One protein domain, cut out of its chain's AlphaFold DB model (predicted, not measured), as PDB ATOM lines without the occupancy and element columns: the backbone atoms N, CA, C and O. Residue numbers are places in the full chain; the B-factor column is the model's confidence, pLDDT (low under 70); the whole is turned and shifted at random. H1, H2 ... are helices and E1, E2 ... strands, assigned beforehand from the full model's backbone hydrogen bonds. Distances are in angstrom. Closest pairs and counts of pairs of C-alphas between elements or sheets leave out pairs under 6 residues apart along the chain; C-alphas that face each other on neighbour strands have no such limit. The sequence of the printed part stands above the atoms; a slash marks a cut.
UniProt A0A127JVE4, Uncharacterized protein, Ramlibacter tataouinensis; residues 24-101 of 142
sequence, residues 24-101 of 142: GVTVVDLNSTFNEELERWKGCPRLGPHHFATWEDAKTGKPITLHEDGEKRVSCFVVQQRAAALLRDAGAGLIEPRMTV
ATOM      1  N   GLY A  24     -13.481  53.990 -20.992       74.94
ATOM      2  CA  GLY A  24     -12.121  54.204 -21.485       74.94
ATOM      3  C   GLY A  24     -11.112  53.245 -20.854       74.94
ATOM      4  O   GLY A  24     -10.293  52.666 -21.564       74.94
ATOM      5  N   VAL A  25     -11.195  53.033 -19.537       74.94
ATOM      6  CA  VAL A  25     -10.305  52.113 -18.806       74.94
ATOM      7  C   VAL A  25     -10.460  50.676 -19.311       74.94
ATOM      8  O   VAL A  25      -9.456  50.028 -19.595       74.94
ATOM      9  N   THR A  26     -11.688  50.195 -19.529       73.31
ATOM     10  CA  THR A  26     -11.904  48.825 -20.030       73.31
ATOM     11  C   THR A  26     -11.371  48.617 -21.449       73.31
ATOM     12  O   THR A  26     -10.901  47.528 -21.769       73.31
ATOM     13  N   VAL A  27     -11.385  49.646 -22.300       69.06
ATOM     14  CA  VAL A  27     -10.789  49.575 -23.645       69.06
ATOM     15  C   VAL A  27      -9.259  49.495 -23.578       69.06
ATOM     16  O   VAL A  27      -8.650  48.777 -24.372       69.06
ATOM     17  N   VAL A  28      -8.625  50.176 -22.619       67.81
ATOM     18  CA  VAL A  28      -7.168  50.096 -22.414       67.81
ATOM     19  C   VAL A  28      -6.753  48.712 -21.899       67.81
ATOM     20  O   VAL A  28      -5.749  48.175 -22.370       67.81
ATOM     21  N   ASP A  29      -7.549  48.091 -21.026       63.31
ATOM     22  CA  ASP A  29      -7.294  46.723 -20.544       63.31
ATOM     23  C   ASP A  29      -7.470  45.656 -21.641       63.31
ATOM     24  O   ASP A  29      -6.744  44.661 -21.701       63.31
ATOM     25  N   LEU A  30      -8.384  45.868 -22.590       59.09
ATOM     26  CA  LEU A  30      -8.491  44.986 -23.758       59.09
ATOM     27  C   LEU A  30      -7.241  45.068 -24.650       59.09
ATOM     28  O   LEU A  30      -6.826  44.065 -25.232       59.09
ATOM     29  N   ASN A  31      -6.601  46.238 -24.716       53.31
ATOM     30  CA  ASN A  31      -5.364  46.423 -25.469       53.31
ATOM     31  C   ASN A  31      -4.146  45.777 -24.780       53.31
ATOM     32  O   ASN A  31      -3.259  45.258 -25.458       53.31
ATOM     33  N   SER A  32      -4.092  45.761 -23.443       60.03
ATOM     34  CA  SER A  32      -3.021  45.065 -22.712       60.03
ATOM     35  C   SER A  32      -3.130  43.542 -22.848       60.03
ATOM     36  O   SER A  32      -2.113  42.875 -23.035       60.03
ATOM     37  N   THR A  33      -4.353  43.005 -22.894       59.22
ATOM     38  CA  THR A  33      -4.608  41.567 -23.107       59.22
ATOM     39  C   THR A  33      -4.089  41.082 -24.472       59.22
ATOM     40  O   THR A  33      -3.513  40.000 -24.576       59.22
ATOM     41  N   PHE A  34      -4.210  41.909 -25.518       59.84
ATOM     42  CA  PHE A  34      -3.671  41.602 -26.851       59.84
ATOM     43  C   PHE A  34      -2.136  41.518 -26.873       59.84
ATOM     44  O   PHE A  34      -1.565  40.659 -27.548       59.84
ATOM     45  N   ASN A  35      -1.454  42.380 -26.112       58.16
ATOM     46  CA  ASN A  35       0.004  42.333 -25.993       58.16
ATOM     47  C   ASN A  35       0.484  41.092 -25.225       58.16
ATOM     48  O   ASN A  35       1.521  40.526 -25.575       58.16
ATOM     49  N   GLU A  36      -0.274  40.622 -24.231       62.12
ATOM     50  CA  GLU A  36       0.041  39.363 -23.547       62.12
ATOM     51  C   GLU A  36      -0.152  38.135 -24.443       62.12
ATOM     52  O   GLU A  36       0.633  37.186 -24.355       62.12
ATOM     53  N   GLU A  37      -1.143  38.131 -25.341       59.66
ATOM     54  CA  GLU A  37      -1.243  37.075 -26.352       59.66
ATOM     55  C   GLU A  37      -0.017  37.074 -27.266       59.66
ATOM     56  O   GLU A  37       0.570  36.016 -27.485       59.66
ATOM     57  N   LEU A  38       0.432  38.243 -27.728       58.69
ATOM     58  CA  LEU A  38       1.631  38.383 -28.562       58.69
ATOM     59  C   LEU A  38       2.904  37.852 -27.877       58.69
ATOM     60  O   LEU A  38       3.713  37.179 -28.516       58.69
ATOM     61  N   GLU A  39       3.063  38.085 -26.572       61.34
ATOM     62  CA  GLU A  39       4.143  37.485 -25.775       61.34
ATOM     63  C   GLU A  39       3.949  35.965 -25.593       61.34
ATOM     64  O   GLU A  39       4.915  35.206 -25.694       61.34
ATOM     65  N   ARG A  40       2.713  35.476 -25.410       52.28
ATOM     66  CA  ARG A  40       2.406  34.033 -25.343       52.28
ATOM     67  C   ARG A  40       2.714  33.308 -26.661       52.28
ATOM     68  O   ARG A  40       3.140  32.155 -26.609       52.28
ATOM     69  N   TRP A  41       2.587  33.974 -27.809       52.09
ATOM     70  CA  TRP A  41       2.987  33.450 -29.126       52.09
ATOM     71  C   TRP A  41       4.506  33.291 -29.305       52.09
ATOM     72  O   TRP A  41       4.931  32.594 -30.226       52.09
ATOM     73  N   LYS A  42       5.344  33.861 -28.424       56.34
ATOM     74  CA  LYS A  42       6.783  33.531 -28.395       56.34
ATOM     75  C   LYS A  42       7.033  32.111 -27.879       56.34
ATOM     76  O   LYS A  42       8.065  31.518 -28.189       56.34
ATOM     77  N   GLY A  43       6.098  31.558 -27.105       58.91
ATOM     78  CA  GLY A  43       6.060  30.139 -26.779       58.91
ATOM     79  C   GLY A  43       5.386  29.357 -27.902       58.91
ATOM     80  O   GLY A  43       4.400  29.806 -28.475       58.91
ATOM     81  N   CYS A  44       5.900  28.167 -28.203       58.16
ATOM     82  CA  CYS A  44       5.284  27.222 -29.131       58.16
ATOM     83  C   CYS A  44       3.766  27.110 -28.894       58.16
ATOM     84  O   CYS A  44       3.369  26.560 -27.859       58.16
ATOM     85  N   PRO A  45       2.910  27.598 -29.808       57.25
ATOM     86  CA  PRO A  45       1.476  27.576 -29.587       57.25
ATOM     87  C   PRO A  45       1.014  26.119 -29.515       57.25
ATOM     88  O   PRO A  45       1.243  25.323 -30.427       57.25
ATOM     89  N   ARG A  46       0.347  25.747 -28.415       52.91
ATOM     90  CA  ARG A  46      -0.494  24.547 -28.401       52.91
ATOM     91  C   ARG A  46      -1.685  24.855 -29.299       52.91
ATOM     92  O   ARG A  46      -2.668  25.426 -28.842       52.91
ATOM     93  N   LEU A  47      -1.550  24.532 -30.582       53.88
ATOM     94  CA  LEU A  47      -2.614  24.686 -31.565       53.88
ATOM     95  C   LEU A  47      -3.822  23.870 -31.095       53.88
ATOM     96  O   LEU A  47      -3.784  22.639 -31.039       53.88
ATOM     97  N   GLY A  48      -4.879  24.573 -30.692       54.53
ATOM     98  CA  GLY A  48      -6.190  23.967 -30.531       54.53
ATOM     99  C   GLY A  48      -6.714  23.498 -31.896       54.53
ATOM    100  O   GLY A  48      -6.291  24.023 -32.924       54.53
ATOM    101  N   PRO A  49      -7.657  22.549 -31.935       54.38
ATOM    102  CA  PRO A  49      -8.124  21.911 -33.171       54.38
ATOM    103  C   PRO A  49      -8.823  22.836 -34.192       54.38
ATOM    104  O   PRO A  49      -9.229  22.351 -35.243       54.38
ATOM    105  N   HIS A  50      -8.982  24.140 -33.917       51.69
ATOM    106  CA  HIS A  50      -9.829  25.039 -34.716       51.69
ATOM    107  C   HIS A  50      -9.245  26.432 -35.021       51.69
ATOM    108  O   HIS A  50      -9.929  27.237 -35.647       51.69
ATOM    109  N   HIS A  51      -8.003  26.740 -34.634       50.41
ATOM    110  CA  HIS A  51      -7.387  28.042 -34.931       50.41
ATOM    111  C   HIS A  51      -6.155  27.856 -35.811       50.41
ATOM    112  O   HIS A  51      -5.032  27.765 -35.322       50.41
ATOM    113  N   PHE A  52      -6.379  27.794 -37.121       58.06
ATOM    114  CA  PHE A  52      -5.306  27.753 -38.107       58.06
ATOM    115  C   PHE A  52      -5.408  28.996 -38.979       58.06
ATOM    116  O   PHE A  52      -6.417  29.206 -39.653       58.06
ATOM    117  N   ALA A  53      -4.364  29.826 -38.961       57.28
ATOM    118  CA  ALA A  53      -4.192  30.850 -39.977       57.28
ATOM    119  C   ALA A  53      -3.990  30.120 -41.310       57.28
ATOM    120  O   ALA A  53      -2.965  29.485 -41.538       57.28
ATOM    121  N   THR A  54      -5.026  30.116 -42.139       60.91
ATOM    122  CA  THR A  54      -4.941  29.686 -43.530       60.91
ATOM    123  C   THR A  54      -4.512  30.914 -44.312       60.91
ATOM    124  O   THR A  54      -5.217  31.921 -44.318       60.91
ATOM    125  N   TRP A  55      -3.326  30.867 -44.909       67.00
ATOM    126  CA  TRP A  55      -2.915  31.894 -45.862       67.00
ATOM    127  C   TRP A  55      -3.370  31.464 -47.242       67.00
ATOM    128  O   TRP A  55      -3.396  30.274 -47.530       67.00
ATOM    129  N   GLU A  56      -3.713  32.405 -48.102       72.00
ATOM    130  CA  GLU A  56      -3.940  32.121 -49.514       72.00
ATOM    131  C   GLU A  56      -2.750  32.668 -50.295       72.00
ATOM    132  O   GLU A  56      -2.352  33.822 -50.111       72.00
ATOM    133  N   ASP A  57      -2.145  31.829 -51.128       72.69
ATOM    134  CA  ASP A  57      -1.107  32.264 -52.053       72.69
ATOM    135  C   ASP A  57      -1.729  33.186 -53.108       72.69
ATOM    136  O   ASP A  57      -2.564  32.744 -53.895       72.69
ATOM    137  N   ALA A  58      -1.321  34.454 -53.172       71.81
ATOM    138  CA  ALA A  58      -1.884  35.386 -54.148       71.81
ATOM    139  C   ALA A  58      -1.628  34.984 -55.611       71.81
ATOM    140  O   ALA A  58      -2.387  35.388 -56.491       71.81
ATOM    141  N   LYS A  59      -0.577  34.198 -55.892       76.50
ATOM    142  CA  LYS A  59      -0.258  33.757 -57.258       76.50
ATOM    143  C   LYS A  59      -1.072  32.544 -57.671       76.50
ATOM    144  O   LYS A  59      -1.500  32.466 -58.821       76.50
ATOM    145  N   THR A  60      -1.249  31.584 -56.764       84.12
ATOM    146  CA  THR A  60      -1.900  30.304 -57.087       84.12
ATOM    147  C   THR A  60      -3.345  30.201 -56.602       84.12
ATOM    148  O   THR A  60      -4.059  29.306 -57.051       84.12
ATOM    149  N   GLY A  61      -3.786  31.086 -55.705       82.06
ATOM    150  CA  GLY A  61      -5.094  31.026 -55.044       82.06
ATOM    151  C   GLY A  61      -5.264  29.801 -54.139       82.06
ATOM    152  O   GLY A  61      -6.381  29.452 -53.766       82.06
ATOM    153  N   LYS A  62      -4.182  29.075 -53.833       81.25
ATOM    154  CA  LYS A  62      -4.251  27.868 -53.006       81.25
ATOM    155  C   LYS A  62      -4.061  28.220 -51.533       81.25
ATOM    156  O   LYS A  62      -3.191  29.038 -51.215       81.25
ATOM    157  N   PRO A  63      -4.820  27.584 -50.623       78.81
ATOM    158  CA  PRO A  63      -4.574  27.726 -49.202       78.81
ATOM    159  C   PRO A  63      -3.222  27.091 -48.854       78.81
ATOM    160  O   PRO A  63      -2.984  25.916 -49.126       78.81
ATOM    161  N   ILE A  64      -2.337  27.873 -48.249       75.69
ATOM    162  CA  ILE A  64      -1.110  27.413 -47.617       75.69
ATOM    163  C   ILE A  64      -1.439  27.156 -46.148       75.69
ATOM    164  O   ILE A  64      -1.714  28.079 -45.376       75.69
ATOM    165  N   THR A  65      -1.405  25.886 -45.760       75.88
ATOM    166  CA  THR A  65      -1.514  25.453 -44.369       75.88
ATOM    167  C   THR A  65      -0.134  25.087 -43.834       75.88
ATOM    168  O   THR A  65       0.686  24.486 -44.519       75.88
ATOM    169  N   LEU A  66       0.132  25.420 -42.570       72.56
ATOM    170  CA  LEU A  66       1.357  24.991 -41.876       72.56
ATOM    171  C   LEU A  66       1.426  23.468 -41.650       72.56
ATOM    172  O   LEU A  66       2.493  22.941 -41.331       72.56
ATOM    173  N   HIS A  67       0.295  22.778 -41.798       69.31
ATOM    174  CA  HIS A  67       0.145  21.334 -41.666       69.31
ATOM    175  C   HIS A  67      -0.140  20.700 -43.023       69.31
ATOM    176  O   HIS A  67      -0.918  21.252 -43.803       69.31
ATOM    177  N   GLU A  68       0.444  19.527 -43.260       73.06
ATOM    178  CA  GLU A  68       0.009  18.651 -44.346       73.06
ATOM    179  C   GLU A  68      -1.260  17.893 -43.933       73.06
ATOM    180  O   GLU A  68      -1.436  17.526 -42.762       73.06
ATOM    181  N   ASP A  69      -2.146  17.646 -44.899       71.38
ATOM    182  CA  ASP A  69      -3.369  16.875 -44.690       71.38
ATOM    183  C   ASP A  69      -3.038  15.495 -44.096       71.38
ATOM    184  O   ASP A  69      -2.411  14.647 -44.729       71.38
ATOM    185  N   GLY A  70      -3.462  15.266 -42.849       74.06
ATOM    186  CA  GLY A  70      -3.242  14.010 -42.123       74.06
ATOM    187  C   GLY A  70      -2.193  14.060 -41.004       74.06
ATOM    188  O   GLY A  70      -2.131  13.123 -40.201       74.06
ATOM    189  N   GLU A  71      -1.422  15.144 -40.856       76.00
ATOM    190  CA  GLU A  71      -0.500  15.312 -39.724       76.00
ATOM    191  C   GLU A  71      -1.256  15.623 -38.419       76.00
ATOM    192  O   GLU A  71      -1.638  16.757 -38.138       76.00
ATOM    193  N   LYS A  72      -1.433  14.612 -37.557       72.25
ATOM    194  CA  LYS A  72      -2.131  14.768 -36.262       72.25
ATOM    195  C   LYS A  72      -1.319  15.494 -35.184       72.25
ATOM    196  O   LYS A  72      -1.899  15.963 -34.205       72.25
ATOM    197  N   ARG A  73       0.014  15.533 -35.297       68.00
ATOM    198  CA  ARG A  73       0.913  16.231 -34.362       68.00
ATOM    199  C   ARG A  73       2.141  16.716 -35.115       68.00
ATOM    200  O   ARG A  73       2.830  15.908 -35.724       68.00
ATOM    201  N   VAL A  74       2.444  18.002 -35.001       72.38
ATOM    202  CA  VAL A  74       3.689  18.584 -35.512       72.38
ATOM    203  C   VAL A  74       4.456  19.139 -34.321       72.38
ATOM    204  O   VAL A  74       3.875  19.762 -33.431       72.38
ATOM    205  N   SER A  75       5.754  18.839 -34.248       79.12
ATOM    206  CA  SER A  75       6.596  19.380 -33.185       79.12
ATOM    207  C   SER A  75       6.792  20.877 -33.405       79.12
ATOM    208  O   SER A  75       6.832  21.353 -34.539       79.12
ATOM    209  N   CYS A  76       6.953  21.635 -32.323       76.62
ATOM    210  CA  CYS A  76       7.159  23.074 -32.447       76.62
ATOM    211  C   CYS A  76       8.365  23.434 -33.321       76.62
ATOM    212  O   CYS A  76       8.307  24.385 -34.093       76.62
ATOM    213  N   PHE A  77       9.429  22.635 -33.250       82.56
ATOM    214  CA  PHE A  77      10.608  22.823 -34.086       82.56
ATOM    215  C   PHE A  77      10.268  22.771 -35.584       82.56
ATOM    216  O   PHE A  77      10.708  23.630 -36.342       82.56
ATOM    217  N   VAL A  78       9.427  21.817 -36.003       83.12
ATOM    218  CA  VAL A  78       8.987  21.702 -37.402       83.12
ATOM    219  C   VAL A  78       8.097  22.884 -37.791       83.12
ATOM    220  O   VAL A  78       8.292  23.455 -38.861       83.12
ATOM    221  N   VAL A  79       7.180  23.314 -36.915       80.75
ATOM    222  CA  VAL A  79       6.358  24.518 -37.153       80.75
ATOM    223  C   VAL A  79       7.244  25.752 -37.329       80.75
ATOM    224  O   VAL A  79       7.047  26.522 -38.266       80.75
ATOM    225  N   GLN A  80       8.254  25.924 -36.476       81.88
ATOM    226  CA  GLN A  80       9.169  27.061 -36.525       81.88
ATOM    227  C   GLN A  80      10.040  27.043 -37.788       81.88
ATOM    228  O   GLN A  80      10.235  28.086 -38.409       81.88
ATOM    229  N   GLN A  81      10.519  25.869 -38.212       86.19
ATOM    230  CA  GLN A  81      11.246  25.725 -39.475       86.19
ATOM    231  C   GLN A  81      10.364  26.038 -40.690       86.19
ATOM    232  O   GLN A  81      10.798  26.781 -41.572       86.19
ATOM    233  N   ARG A  82       9.121  25.534 -40.725       86.62
ATOM    234  CA  ARG A  82       8.159  25.831 -41.802       86.62
ATOM    235  C   ARG A  82       7.810  27.321 -41.841       86.62
ATOM    236  O   ARG A  82       7.825  27.921 -42.910       86.62
ATOM    237  N   ALA A  83       7.589  27.947 -40.685       82.56
ATOM    238  CA  ALA A  83       7.345  29.385 -40.591       82.56
ATOM    239  C   ALA A  83       8.546  30.212 -41.090       82.56
ATOM    240  O   ALA A  83       8.367  31.175 -41.832       82.56
ATOM    241  N   ALA A  84       9.774  29.821 -40.737       84.25
ATOM    242  CA  ALA A  84      10.985  30.489 -41.215       84.25
ATOM    243  C   ALA A  84      11.169  30.356 -42.738       84.25
ATOM    244  O   ALA A  84      11.618  31.307 -43.381       84.25
ATOM    245  N   ALA A  85      10.810  29.206 -43.317       86.94
ATOM    246  CA  ALA A  85      10.813  29.007 -44.764       86.94
ATOM    247  C   ALA A  85       9.784  29.916 -45.453       86.94
ATOM    248  O   ALA A  85      10.146  30.661 -46.359       86.94
ATOM    249  N   LEU A  86       8.547  29.961 -44.943       84.38
ATOM    250  CA  LEU A  86       7.499  30.842 -45.469       84.38
ATOM    251  C   LEU A  86       7.892  32.325 -45.406       84.38
ATOM    252  O   LEU A  86       7.662  33.061 -46.361       84.38
ATOM    253  N   LEU A  87       8.526  32.769 -44.316       83.44
ATOM    254  CA  LEU A  87       9.032  34.143 -44.195       83.44
ATOM    255  C   LEU A  87      10.130  34.455 -45.218       83.44
ATOM    256  O   LEU A  87      10.174  35.560 -45.758       83.44
ATOM    257  N   ARG A  88      11.012  33.489 -45.499       88.69
ATOM    258  CA  ARG A  88      12.057  33.635 -46.519       88.69
ATOM    259  C   ARG A  88      11.451  33.748 -47.917       88.69
ATOM    260  O   ARG A  88      11.846  34.634 -48.671       88.69
ATOM    261  N   ASP A  89      10.480  32.899 -48.234       87.88
ATOM    262  CA  ASP A  89       9.806  32.884 -49.536       87.88
ATOM    263  C   ASP A  89       8.960  34.145 -49.753       87.88
ATOM    264  O   ASP A  89       8.953  34.713 -50.848       87.88
ATOM    265  N   ALA A  90       8.311  34.641 -48.697       82.88
ATOM    266  CA  ALA A  90       7.631  35.932 -48.716       82.88
ATOM    267  C   ALA A  90       8.614  37.088 -48.973       82.88
ATOM    268  O   ALA A  90       8.357  37.939 -49.822       82.88
ATOM    269  N   GLY A  91       9.780  37.092 -48.313       84.69
ATOM    270  CA  GLY A  91      10.837  38.085 -48.548       84.69
ATOM    271  C   GLY A  91      11.431  38.038 -49.962       84.69
ATOM    272  O   GLY A  91      11.872  39.060 -50.481       84.69
ATOM    273  N   ALA A  92      11.398  36.870 -50.607       90.12
ATOM    274  CA  ALA A  92      11.793  36.689 -52.003       90.12
ATOM    275  C   ALA A  92      10.685  37.066 -53.012       90.12
ATOM    276  O   ALA A  92      10.892  36.943 -54.218       90.12
ATOM    277  N   GLY A  93       9.503  37.488 -52.546       84.31
ATOM    278  CA  GLY A  93       8.352  37.787 -53.403       84.31
ATOM    279  C   GLY A  93       7.764  36.548 -54.084       84.31
ATOM    280  O   GLY A  93       7.074  36.663 -55.100       84.31
ATOM    281  N   LEU A  94       8.052  35.344 -53.574       85.50
ATOM    282  CA  LEU A  94       7.477  34.101 -54.089       85.50
ATOM    283  C   LEU A  94       6.021  33.956 -53.649       85.50
ATOM    284  O   LEU A  94       5.201  33.562 -54.474       85.50
ATOM    285  N   ILE A  95       5.727  34.361 -52.412       82.06
ATOM    286  CA  ILE A  95       4.410  34.307 -51.778       82.06
ATOM    287  C   ILE A  95       4.028  35.727 -51.357       82.06
ATOM    288  O   ILE A  95       4.792  36.391 -50.659       82.06
ATOM    289  N   GLU A  96       2.839  36.188 -51.736       75.94
ATOM    290  CA  GLU A  96       2.245  37.393 -51.150       75.94
ATOM    291  C   GLU A  96       1.227  36.951 -50.095       75.94
ATOM    292  O   GLU A  96       0.137  36.495 -50.452       75.94
ATOM    293  N   PRO A  97       1.564  37.024 -48.795       66.75
ATOM    294  CA  PRO A  97       0.648  36.603 -47.750       66.75
ATOM    295  C   PRO A  97      -0.536  37.567 -47.706       66.75
ATOM    296  O   PRO A  97      -0.448  38.676 -47.171       66.75
ATOM    297  N   ARG A  98      -1.676  37.142 -48.247       63.03
ATOM    298  CA  ARG A  98      -2.917  37.898 -48.119       63.03
ATOM    299  C   ARG A  98      -3.559  37.527 -46.790       63.03
ATOM    300  O   ARG A  98      -4.259  36.527 -46.678       63.03
ATOM    301  N   MET A  99      -3.301  38.320 -45.752       59.41
ATOM    302  CA  MET A  99      -4.080  38.196 -44.524       59.41
ATOM    303  C   MET A  99      -5.491  38.698 -44.820       59.41
ATOM    304  O   MET A  99      -5.733  39.903 -44.877       59.41
ATOM    305  N   THR A 100      -6.441  37.784 -45.004       56.94
ATOM    306  CA  THR A 100      -7.865  38.120 -44.984       56.94
ATOM    307  C   THR A 100      -8.280  38.366 -43.537       56.94
ATOM    308  O   THR A 100      -9.067  37.623 -42.953       56.94
ATOM    309  N   VAL A 101      -7.731  39.412 -42.917       56.94
ATOM    310  CA  VAL A 101      -8.382  39.993 -41.747       56.94
ATOM    311  C   VAL A 101      -9.723  40.477 -42.276       56.94
ATOM    312  O   VAL A 101      -9.742  41.345 -43.150       56.94
TER     313      VAL A 101
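AT A GLANCE: This is residues 24 to 101 of the 142 residues of an uncharacterized protein of Ramlibacter tataouinensis (UniProt A0A127JVE4). One helix, H1, sticks out as a long arm from a body of 53 residues, which has the second helix, H2, along one side and long loops with the short strand E1 along the other. The last residues cross back from the end of H2 to E1, where residues 97 to 98 pair with residues 56 to 57 of E1, and a second short pairing joins residues 55 to 56 of E1 to residues 63 to 64 in the loop after it. The printed part has 78 residues, with two named helices and one named strand in the order H1, E1, H2; under half of the residues, 36, are in named elements, and the class is mostly helix. The whole is loose, with a radius of gyration of the C-alphas of 15.3 A, and elongated, spanning 45 by 28 by 21 A, with the arm H1 making much of the length.

IN THESE COORDINATES: Find C-alpha 24 at (-12.121, 54.204, -21.485); from there H1, residues 24 to 40, runs 25.2 A to C-alpha 40 at (2.406, 34.033, -25.343). Next look for H2, residues 76 to 91, which covers 22.3 A and ends at C-alpha 91 at (10.837, 38.085, -48.548). Between these helices in the chain you will find E1, residues 55 to 57, 6.5 A from first to last C-alpha.

HOW THE PARTS SIT: Start at H1 and you will find that residues 24 to 42, of which 24 to 40 belong to H1, stand free. H1 and H2 are apart, H1 and E1 are apart, and E1 and H2 are apart. E1 pairs with no named strand, but look beside it for two short pairings: residues 55 to 56 with residues 63 to 64, antiparallel, and residues 56 to 57 with residues 97 to 98, antiparallel. At the far end of H2, residues 88 to 93, of which 88 to 91 belong to H2, stand free. In H1 and H2 every O i to N i+4 pair is within hydrogen-bond range.

THE WHOLE: The two C-alphas farthest apart are those of Gly 24 and Gly 70, at 46.0 A. Without the stretches that stand free, the body has 53 residues and spans 29 by 22 by 22 A. Both links are long: 14 residues, 41 to 54, lead from H1 to E1, and 18 residues, 58 to 75, lead from E1 to H2. The printed part has no cut. Read the B-factor column for the model's confidence: the mean pLDDT of the printed part is 70.2, and 36 residues are under 70, namely residues 27 to 55, residue 67, residue 73 and residues 97 to 101.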